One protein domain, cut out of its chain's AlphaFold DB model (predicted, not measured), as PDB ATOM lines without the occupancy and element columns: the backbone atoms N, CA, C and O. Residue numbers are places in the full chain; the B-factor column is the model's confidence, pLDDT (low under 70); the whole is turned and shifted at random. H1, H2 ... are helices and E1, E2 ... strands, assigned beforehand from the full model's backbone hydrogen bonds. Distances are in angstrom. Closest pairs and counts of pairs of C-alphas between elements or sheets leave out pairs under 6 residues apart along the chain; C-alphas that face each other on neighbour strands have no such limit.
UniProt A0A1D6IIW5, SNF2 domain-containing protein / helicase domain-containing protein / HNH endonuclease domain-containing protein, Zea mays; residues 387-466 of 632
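Overview. This is residues 387 to 466 of the 632 residues of the protein "SNF2 domain-containing protein / helicase domain-containing protein / HNH endonuclease domain-containing protein" of Zea mays (UniProt A0A1D6IIW5). Little regular structure is present: a two-stranded hairpin, E1 and E2, makes one side, helix H2 lies on the other, and short H1 lies between them, while the long stretch of residues 424 to 447, with no named element, runs from E2 to H1 with its C-alphas 4 to 16 A from the mean of all C-alphas. The 80 printed residues hold E1, E2, H1, H2 in that order, with 31 in named elements, a mixed class; the antiparallel sheet has order E1 - E2. The whole is compact, with a radius of gyration of the C-alphas of 12.1 A and spans of 36 by 33 by 20 A.

Along the chain. E1, residues 401 to 408, begins at C-alpha (131.797, -166.696, 236.789) and measures 20.5 A. E2, residues 416 to 423, measures 21.7 A. H1 is residues 448 to 451, 5.8 A. H2, residues 455 to 465, 15.3 A, ends at C-alpha (126.338, -150.860, 252.535).

Arrangement. E1 and E2 form a hairpin, antiparallel at 150 degrees; N 404 and O 420 are 2.8 A apart, within hydrogen-bond range. H1 and H2 only just touch, only at the corner, with 3 pairs of C-alphas within 8 A; the closest, Glu 449 and Phe 458, are 6.1 A apart. H2 is apart from both strands. In H2 every O i to N i+4 pair is within hydrogen-bond range; H1 is too short for one.

Size, cuts and confidence. The C-alphas farthest apart, Glu 399 and Thr 412, are 37.2 A apart. The printed part has no cut. The link E2 to H1 is long. In this model pLDDT is under 70 at residues 387 to 393 and 409 to 415.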
ATOM      1  N   ALA A 387     118.601-152.121 255.463       60.22
ATOM      2  CA  ALA A 387     119.962-152.452 255.070       60.22
ATOM      3  C   ALA A 387     119.970-153.755 254.260       60.22
ATOM      4  O   ALA A 387     119.248-154.694 254.601       60.22
ATOM      5  N   ALA A 388     120.808-153.767 253.226       59.25
ATOM      6  CA  ALA A 388     120.961-154.860 252.280       59.25
ATOM      7  C   ALA A 388     121.714-156.048 252.876       59.25
ATOM      8  O   ALA A 388     122.677-155.858 253.621       59.25
ATOM      9  N   SER A 389     121.334-157.264 252.473       59.72
ATOM     10  CA  SER A 389     122.254-158.401 252.555       59.72
ATOM     11  C   SER A 389     123.394-158.176 251.552       59.72
ATOM     12  O   SER A 389     123.173-157.580 250.496       59.72
ATOM     13  N   LEU A 390     124.619-158.615 251.865       57.31
ATOM     14  CA  LEU A 390     125.793-158.381 251.005       57.31
ATOM     15  C   LEU A 390     125.597-158.901 249.568       57.31
ATOM     16  O   LEU A 390     126.126-158.296 248.639       57.31
ATOM     17  N   ASN A 391     124.797-159.955 249.392       57.44
ATOM     18  CA  ASN A 391     124.525-160.585 248.098       57.44
ATOM     19  C   ASN A 391     123.536-159.792 247.230       57.44
ATOM     20  O   ASN A 391     123.564-159.919 246.011       57.44
ATOM     21  N   ASP A 392     122.696-158.940 247.828       62.81
ATOM     22  CA  ASP A 392     121.680-158.180 247.088       62.81
ATOM     23  C   ASP A 392     122.201-156.815 246.591       62.81
ATOM     24  O   ASP A 392     121.508-156.099 245.865       62.81
ATOM     25  N   VAL A 393     123.402-156.402 247.019       69.81
ATOM     26  CA  VAL A 393     123.986-155.095 246.664       69.81
ATOM     27  C   VAL A 393     124.572-155.101 245.254       69.81
ATOM     28  O   VAL A 393     124.558-154.063 244.586       69.81
ATOM     29  N   SER A 394     125.096-156.248 244.829       74.19
ATOM     30  CA  SER A 394     125.785-156.439 243.559       74.19
ATOM     31  C   SER A 394     124.843-156.909 242.455       74.19
ATOM     32  O   SER A 394     123.848-157.577 242.727       74.19
ATOM     33  N   ASN A 395     125.195-156.627 241.200       78.69
ATOM     34  CA  ASN A 395     124.578-157.280 240.048       78.69
ATOM     35  C   ASN A 395     124.703-158.814 240.165       78.69
ATOM     36  O   ASN A 395     125.642-159.296 240.814       78.69
ATOM     37  N   PRO A 396     123.769-159.577 239.562       80.69
ATOM     38  CA  PRO A 396     123.866-161.029 239.538       80.69
ATOM     39  C   PRO A 396     125.162-161.456 238.849       80.69
ATOM     40  O   PRO A 396     125.628-160.797 237.916       80.69
ATOM     41  N   LEU A 397     125.745-162.544 239.344       83.75
ATOM     42  CA  LEU A 397     126.971-163.097 238.791       83.75
ATOM     43  C   LEU A 397     126.706-163.599 237.355       83.75
ATOM     44  O   LEU A 397     125.669-164.230 237.135       83.75
ATOM     45  N   PRO A 398     127.590-163.311 236.384       85.50
ATOM     46  CA  PRO A 398     127.503-163.888 235.044       85.50
ATOM     47  C   PRO A 398     127.537-165.422 235.078       85.50
ATOM     48  O   PRO A 398     128.147-166.003 235.972       85.50
ATOM     49  N   GLU A 399     126.931-166.080 234.085       84.88
ATOM     50  CA  GLU A 399     126.895-167.555 233.988       84.88
ATOM     51  C   GLU A 399     128.297-168.190 233.916       84.88
ATOM     52  O   GLU A 399     128.486-169.330 234.324       84.88
ATOM     53  N   ASN A 400     129.291-167.441 233.433       85.94
ATOM     54  CA  ASN A 400     130.689-167.850 233.288       85.94
ATOM     55  C   ASN A 400     131.595-167.360 234.435       85.94
ATOM     56  O   ASN A 400     132.780-167.088 234.213       85.94
ATOM     57  N   ALA A 401     131.049-167.192 235.641       88.69
ATOM     58  CA  ALA A 401     131.797-166.696 236.789       88.69
ATOM     59  C   ALA A 401     131.431-167.402 238.101       88.69
ATOM     60  O   ALA A 401     130.316-167.885 238.288       88.69
ATOM     61  N   GLU A 402     132.381-167.419 239.038       90.31
ATOM     62  CA  GLU A 402     132.271-168.085 240.337       90.31
ATOM     63  C   GLU A 402     132.687-167.163 241.488       90.31
ATOM     64  O   GLU A 402     133.520-166.267 241.337       90.31
ATOM     65  N   TRP A 403     132.113-167.382 242.672       89.12
ATOM     66  CA  TRP A 403     132.511-166.662 243.881       89.12
ATOM     67  C   TRP A 403     133.814-167.224 244.443       89.12
ATOM     68  O   TRP A 403     133.902-168.405 244.766       89.12
ATOM     69  N   ARG A 404     134.799-166.352 244.652       88.88
ATOM     70  CA  ARG A 404     136.069-166.690 245.299       88.88
ATOM     71  C   ARG A 404     136.319-165.818 246.521       88.88
ATOM     72  O   ARG A 404     135.867-164.672 246.592       88.88
ATOM     73  N   GLN A 405     137.039-166.375 247.490       87.75
ATOM     74  CA  GLN A 405     137.520-165.631 248.651       87.75
ATOM     75  C   GLN A 405     138.827-164.932 248.298       87.75
ATOM     76  O   GLN A 405     139.780-165.558 247.845       87.75
ATOM     77  N   VAL A 406     138.861-163.630 248.533       87.81
ATOM     78  CA  VAL A 406     139.998-162.766 248.250       87.81
ATOM     79  C   VAL A 406     140.485-162.173 249.562       87.81
ATOM     80  O   VAL A 406     139.709-161.609 250.337       87.81
ATOM     81  N   VAL A 407     141.780-162.329 249.826       86.19
ATOM     82  CA  VAL A 407     142.439-161.809 251.025       86.19
ATOM     83  C   VAL A 407     143.097-160.485 250.679       86.19
ATOM     84  O   VAL A 407     143.934-160.429 249.782       86.19
ATOM     85  N   LEU A 408     142.765-159.433 251.426       85.25
ATOM     86  CA  LEU A 408     143.504-158.177 251.340       85.25
ATOM     87  C   LEU A 408     144.803-158.303 252.138       85.25
ATOM     88  O   LEU A 408     144.769-158.432 253.367       85.25
ATOM     89  N   ARG A 409     145.942-158.262 251.443       68.94
ATOM     90  CA  ARG A 409     147.270-158.276 252.066       68.94
ATOM     91  C   ARG A 409     147.681-156.846 252.381       68.94
ATOM     92  O   ARG A 409     148.156-156.128 251.512       68.94
ATOM     93  N   ASN A 410     147.492-156.431 253.629       65.81
ATOM     94  CA  ASN A 410     147.961-155.131 254.095       65.81
ATOM     95  C   ASN A 410     149.193-155.329 254.987       65.81
ATOM     96  O   ASN A 410     149.125-156.070 255.968       65.81
ATOM     97  N   GLY A 411     150.307-154.668 254.662       57.12
ATOM     98  CA  GLY A 411     151.635-154.936 255.234       57.12
ATOM     99  C   GLY A 411     151.800-154.716 256.745       57.12
ATOM    100  O   GLY A 411     152.889-154.936 257.260       57.12
ATOM    101  N   THR A 412     150.763-154.280 257.475       60.16
ATOM    102  CA  THR A 412     150.882-153.933 258.903       60.16
ATOM    103  C   THR A 412     149.773-154.445 259.841       60.16
ATOM    104  O   THR A 412     149.900-154.206 261.038       60.16
ATOM    105  N   CYS A 413     148.695-155.124 259.397       53.28
ATOM    106  CA  CYS A 413     147.731-155.788 260.313       53.28
ATOM    107  C   CYS A 413     146.617-156.607 259.621       53.28
ATOM    108  O   CYS A 413     146.089-156.173 258.603       53.28
ATOM    109  N   LYS A 414     146.209-157.704 260.294       58.47
ATOM    110  CA  LYS A 414     145.033-158.597 260.115       58.47
ATOM    111  C   LYS A 414     144.490-158.741 258.685       58.47
ATOM    112  O   LYS A 414     143.729-157.895 258.214       58.47
ATOM    113  N   GLU A 415     144.786-159.887 258.076       69.81
ATOM    114  CA  GLU A 415     144.165-160.355 256.837       69.81
ATOM    115  C   GLU A 415     142.634-160.301 256.937       69.81
ATOM    116  O   GLU A 415     142.028-160.813 257.881       69.81
ATOM    117  N   ARG A 416     141.997-159.640 255.967       78.81
ATOM    118  CA  ARG A 416     140.536-159.601 255.842       78.81
ATOM    119  C   ARG A 416     140.132-160.321 254.569       78.81
ATOM    120  O   ARG A 416     140.615-159.976 253.493       78.81
ATOM    121  N   GLN A 417     139.236-161.289 254.717       85.75
ATOM    122  CA  GLN A 417     138.679-162.073 253.620       85.75
ATOM    123  C   GLN A 417     137.384-161.439 253.113       85.75
ATOM    124  O   GLN A 417     136.522-161.038 253.900       85.75
ATOM    125  N   TYR A 418     137.250-161.351 251.794       86.31
ATOM    126  CA  TYR A 418     136.052-160.869 251.121       86.31
ATOM    127  C   TYR A 418     135.693-161.774 249.950       86.31
ATOM    128  O   TYR A 418     136.560-162.235 249.221       86.31
ATOM    129  N   THR A 419     134.399-161.930 249.697       88.12
ATOM    130  CA  THR A 419     133.897-162.632 248.512       88.12
ATOM    131  C   THR A 419     133.901-161.726 247.277       88.12
ATOM    132  O   THR A 419     133.423-160.588 247.332       88.12
ATOM    133  N   GLN A 420     134.415-162.214 246.152       89.38
ATOM    134  CA  GLN A 420     134.410-161.516 244.864       89.38
ATOM    135  C   GLN A 420     134.100-162.504 243.735       89.38
ATOM    136  O   GLN A 420     134.475-163.669 243.831       89.38
ATOM    137  N   GLY A 421     133.396-162.059 242.693       89.69
ATOM    138  CA  GLY A 421     133.176-162.860 241.489       89.69
ATOM    139  C   GLY A 421     134.439-162.916 240.633       89.69
ATOM    140  O   GLY A 421     135.143-161.915 240.529       89.69
ATOM    141  N   TRP A 422     134.732-164.065 240.042       91.38
ATOM    142  CA  TRP A 422     135.858-164.278 239.132       91.38
ATOM    143  C   TRP A 422     135.375-165.027 237.902       91.38
ATOM    144  O   TRP A 422     134.560-165.938 238.028       91.38
ATOM    145  N   THR A 423     135.864-164.657 236.727       90.75
ATOM    146  CA  THR A 423     135.597-165.415 235.502       90.75
ATOM    147  C   THR A 423     136.339-166.751 235.518       90.75
ATOM    148  O   THR A 423     137.299-166.950 236.270       90.75
ATOM    149  N   ILE A 424     135.908-167.671 234.652       88.44
ATOM    150  CA  ILE A 424     136.619-168.935 234.401       88.44
ATOM    151  C   ILE A 424     138.066-168.670 233.932       88.44
ATOM    152  O   ILE A 424     138.971-169.408 234.310       88.44
ATOM    153  N   ASP A 425     138.294-167.568 233.206       86.25
ATOM    154  CA  ASP A 425     139.606-167.129 232.698       86.25
ATOM    155  C   ASP A 425     140.492-166.433 233.754       86.25
ATOM    156  O   ASP A 425     141.480-165.774 233.429       86.25
ATOM    157  N   ASP A 426     140.153-166.576 235.037       86.94
ATOM    158  CA  ASP A 426     140.928-166.051 236.163       86.94
ATOM    159  C   ASP A 426     141.038-164.510 236.168       86.94
ATOM    160  O   ASP A 426     142.081-163.916 236.485       86.94
ATOM    161  N   GLU A 427     139.934-163.848 235.803       89.81
ATOM    162  CA  GLU A 427     139.790-162.393 235.840       89.81
ATOM    163  C   GLU A 427     138.804-161.944 236.936       89.81
ATOM    164  O   GLU A 427     137.674-162.437 237.007       89.81
ATOM    165  N   PRO A 428     139.193-160.989 237.798       91.62
ATOM    166  CA  PRO A 428     138.349-160.509 238.887       91.62
ATOM    167  C   PRO A 428     137.213-159.615 238.374       91.62
ATOM    168  O   PRO A 428     137.421-158.697 237.576       91.62
ATOM    169  N   LEU A 429     136.010-159.826 238.903       91.56
ATOM    170  CA  LEU A 429     134.826-159.019 238.630       91.56
ATOM    171  C   LEU A 429     134.591-157.973 239.719       91.56
ATOM    172  O   LEU A 429     134.853-158.170 240.908       91.56
ATOM    173  N   CYS A 430     134.049-156.833 239.312       91.25
ATOM    174  CA  CYS A 430     133.701-155.736 240.196       91.25
ATOM    175  C   CYS A 430     132.617-156.160 241.184       91.25
ATOM    176  O   CYS A 430     131.509-156.517 240.783       91.25
ATOM    177  N   LYS A 431     132.881-155.978 242.482       88.25
ATOM    178  CA  LYS A 431     131.956-156.338 243.568       88.25
ATOM    179  C   LYS A 431     130.587-155.641 243.495       88.25
ATOM    180  O   LYS A 431     129.661-156.055 244.180       88.25
ATOM    181  N   LEU A 432     130.438-154.574 242.703       86.75
ATOM    182  CA  LEU A 432     129.145-153.925 242.462       86.75
ATOM    183  C   LEU A 432     128.528-154.325 241.118       86.75
ATOM    184  O   LEU A 432     127.425-154.860 241.093       86.75
ATOM    185  N   CYS A 433     129.187-154.003 240.003       87.12
ATOM    186  CA  CYS A 433     128.575-154.127 238.678       87.12
ATOM    187  C   CYS A 433     128.800-155.486 238.007       87.12
ATOM    188  O   CYS A 433     128.171-155.739 236.982       87.12
ATOM    189  N   GLN A 434     129.677-156.328 238.565       89.62
ATOM    190  CA  GLN A 434     130.155-157.585 237.981       89.62
ATOM    191  C   GLN A 434     130.820-157.447 236.600       89.62
ATOM    192  O   GLN A 434     130.961-158.427 235.880       89.62
ATOM    193  N   GLY A 435     131.241-156.237 236.214       87.88
ATOM    194  CA  GLY A 435     132.124-156.031 235.063       87.88
ATOM    195  C   GLY A 435     133.584-156.327 235.413       87.88
ATOM    196  O   GLY A 435     133.948-156.286 236.587       87.88
ATOM    197  N   LEU A 436     134.416-156.580 234.404       89.94
ATOM    198  CA  LEU A 436     135.841-156.881 234.576       89.94
ATOM    199  C   LEU A 436     136.592-155.757 235.310       89.94
ATOM    200  O   LEU A 436     136.410-154.566 235.027       89.94
ATOM    201  N   CYS A 437     137.439-156.137 236.265       88.31
ATOM    202  CA  CYS A 437     138.365-155.232 236.933       88.31
ATOM    203  C   CYS A 437     139.720-155.250 236.214       88.31
ATOM    204  O   CYS A 437     140.517-156.164 236.396       88.31
ATOM    205  N   ASN A 438     140.017-154.186 235.466       79.56
ATOM    206  CA  ASN A 438     141.252-154.080 234.672       79.56
ATOM    207  C   ASN A 438     142.409-153.392 235.430       79.56
ATOM    208  O   ASN A 438     143.406-152.990 234.831       79.56
ATOM    209  N   GLY A 439     142.267-153.174 236.740       76.31
ATOM    210  CA  GLY A 439     143.279-152.498 237.554       76.31
ATOM    211  C   GLY A 439     144.515-153.371 237.790       76.31
ATOM    212  O   GLY A 439     144.401-154.582 237.946       76.31
ATOM    213  N   ARG A 440     145.701-152.756 237.904       76.62
ATOM    214  CA  ARG A 440     146.961-153.476 238.201       76.62
ATOM    215  C   ARG A 440     146.896-154.283 239.504       76.62
ATOM    216  O   ARG A 440     147.472-155.358 239.582       76.62
ATOM    217  N   LEU A 441     146.159-153.778 240.496       80.56
ATOM    218  CA  LEU A 441     145.930-154.430 241.789       80.56
ATOM    219  C   LEU A 441     144.669-155.309 241.810       80.56
ATOM    220  O   LEU A 441     144.327-155.854 242.849       80.56
ATOM    221  N   ALA A 442     143.964-155.479 240.689       79.44
ATOM    222  CA  ALA A 442     142.704-156.221 240.684       79.44
ATOM    223  C   ALA A 442     142.900-157.710 241.018       79.44
ATOM    224  O   ALA A 442     142.084-158.288 241.732       79.44
ATOM    225  N   LYS A 443     143.988-158.327 240.529       82.88
ATOM    226  CA  LYS A 443     144.332-159.733 240.819       82.88
ATOM    227  C   LYS A 443     145.016-159.920 242.179       82.88
ATOM    228  O   LYS A 443     144.993-161.014 242.730       82.88
ATOM    229  N   SER A 444     145.605-158.858 242.727       84.25
ATOM    230  CA  SER A 444     146.296-158.851 244.022       84.25
ATOM    231  C   SER A 444     145.907-157.605 244.832       84.25
ATOM    232  O   SER A 444     146.716-156.682 244.960       84.25
ATOM    233  N   PRO A 445     144.663-157.537 245.335       85.25
ATOM    234  CA  PRO A 445     144.150-156.334 245.973       85.25
ATOM    235  C   PRO A 445     144.774-156.119 247.353       85.25
ATOM    236  O   PRO A 445     144.813-157.020 248.197       85.25
ATOM    237  N   GLU A 446     145.227-154.896 247.598       86.44
ATOM    238  CA  GLU A 446     145.780-154.471 248.889       86.44
ATOM    239  C   GLU A 446     144.714-153.747 249.715       86.44
ATOM    240  O   GLU A 446     144.627-153.895 250.940       86.44
ATOM    241  N   TYR A 447     143.858-152.991 249.027       86.06
ATOM    242  CA  TYR A 447     142.810-152.171 249.604       86.06
ATOM    243  C   TYR A 447     141.426-152.651 249.165       86.06
ATOM    244  O   TYR A 447     141.241-153.314 248.149       86.06
ATOM    245  N   PHE A 448     140.405-152.307 249.950       86.94
ATOM    246  CA  PHE A 448     139.032-152.718 249.645       86.94
ATOM    247  C   PHE A 448     138.508-152.041 248.365       86.94
ATOM    248  O   PHE A 448     137.662-152.592 247.667       86.94
ATOM    249  N   GLU A 449     139.038-150.862 248.046       89.06
ATOM    250  CA  GLU A 449     138.810-150.104 246.818       89.06
ATOM    251  C   GLU A 449     139.229-150.864 245.548       89.06
ATOM    252  O   GLU A 449     138.609-150.666 244.504       89.06
ATOM    253  N   ASP A 450     140.215-151.762 245.647       88.81
ATOM    254  CA  ASP A 450     140.764-152.513 244.509       88.81
ATOM    255  C   ASP A 450     139.806-153.610 244.004       88.81
ATOM    256  O   ASP A 450     139.949-154.113 242.891       88.81
ATOM    257  N   LEU A 451     138.770-153.948 244.785       89.31
ATOM    258  CA  LEU A 451     137.732-154.927 244.421       89.31
ATOM    259  C   LEU A 451     136.685-154.371 243.433       89.31
ATOM    260  O   LEU A 451     135.670-155.021 243.147       89.31
ATOM    261  N   PHE A 452     136.877-153.144 242.943       91.06
ATOM    262  CA  PHE A 452     135.928-152.427 242.100       91.06
ATOM    263  C   PHE A 452     136.589-151.971 240.797       91.06
ATOM    264  O   PHE A 452     137.717-151.495 240.792       91.06
ATOM    265  N   CYS A 453     135.847-152.023 239.686       89.81
ATOM    266  CA  CYS A 453     136.362-151.588 238.380       89.81
ATOM    267  C   CYS A 453     136.599-150.071 238.290       89.81
ATOM    268  O   CYS A 453     137.279-149.593 237.388       89.81
ATOM    269  N   SER A 454     135.986-149.296 239.187       89.06
ATOM    270  CA  SER A 454     136.095-147.841 239.214       89.06
ATOM    271  C   SER A 454     135.773-147.282 240.594       89.06
ATOM    272  O   SER A 454     134.992-147.857 241.363       89.06
ATOM    273  N   LEU A 455     136.286-146.078 240.858       86.88
ATOM    274  CA  LEU A 455     135.949-145.309 242.053       86.88
ATOM    275  C   LEU A 455     134.435-145.065 242.179       86.88
ATOM    276  O   LEU A 455     133.903-145.065 243.285       86.88
ATOM    277  N   ALA A 456     133.730-144.903 241.054       83.62
ATOM    278  CA  ALA A 456     132.280-144.728 241.039       83.62
ATOM    279  C   ALA A 456     131.550-145.968 241.586       83.62
ATOM    280  O   ALA A 456     130.672-145.837 242.439       83.62
ATOM    281  N   CYS A 457     131.951-147.171 241.155       86.19
ATOM    282  CA  CYS A 457     131.385-148.417 241.674       86.19
ATOM    283  C   CYS A 457     131.694-148.610 243.162       86.19
ATOM    284  O   CYS A 457     130.808-148.979 243.932       86.19
ATOM    285  N   PHE A 458     132.920-148.301 243.585       88.00
ATOM    286  CA  PHE A 458     133.283-148.344 244.998       88.00
ATOM    287  C   PHE A 458     132.417-147.400 245.849       88.00
ATOM    288  O   PHE A 458     131.864-147.803 246.876       88.00
ATOM    289  N   GLN A 459     132.271-146.143 245.422       84.56
ATOM    290  CA  GLN A 459     131.485-145.141 246.141       84.56
ATOM    291  C   GLN A 459     130.009-145.536 246.235       84.56
ATOM    292  O   GLN A 459     129.440-145.486 247.325       84.56
ATOM    293  N   GLU A 460     129.404-145.985 245.136       82.88
ATOM    294  CA  GLU A 460     128.009-146.438 245.111       82.88
ATOM    295  C   GLU A 460     127.795-147.643 246.045       82.88
ATOM    296  O   GLU A 460     126.881-147.635 246.872       82.88
ATOM    297  N   TYR A 461     128.679-148.646 245.995       84.25
ATOM    298  CA  TYR A 461     128.629-149.794 246.904       84.25
ATOM    299  C   TYR A 461     128.721-149.361 248.370       84.25
ATOM    300  O   TYR A 461     127.954-149.815 249.226       84.25
ATOM    301  N   ARG A 462     129.644-148.445 248.677       85.62
ATOM    302  CA  ARG A 462     129.865-147.938 250.034       85.62
ATOM    303  C   ARG A 462     128.667-147.147 250.559       85.62
ATOM    304  O   ARG A 462     128.343-147.267 251.739       85.62
ATOM    305  N   LEU A 463     127.993-146.369 249.710       81.12
ATOM    306  CA  LEU A 463     126.769-145.648 250.075       81.12
ATOM    307  C   LEU A 463     125.611-146.598 250.399       81.12
ATOM    308  O   LEU A 463     124.838-146.311 251.310       81.12
ATOM    309  N   ARG A 464     125.520-147.734 249.699       77.69
ATOM    310  CA  ARG A 464     124.476-148.750 249.916       77.69
ATOM    311  C   ARG A 464     124.714-149.606 251.158       77.69
ATOM    312  O   ARG A 464     123.765-149.968 251.844       77.69
ATOM    313  N   THR A 465     125.972-149.929 251.450       78.44
ATOM    314  CA  THR A 465     126.338-150.860 252.535       78.44
ATOM    315  C   THR A 465     126.643-150.178 253.862       78.44
ATOM    316  O   THR A 465     126.515-150.797 254.914       78.44
ATOM    317  N   SER A 466     127.040-148.902 253.852       81.75
ATOM    318  CA  SER A 466     127.464-148.198 255.060       81.75
ATOM    319  C   SER A 466     126.595-146.980 255.346       81.75
ATOM    320  O   SER A 466     126.755-145.916 254.744       81.75
TER     321      SER A 466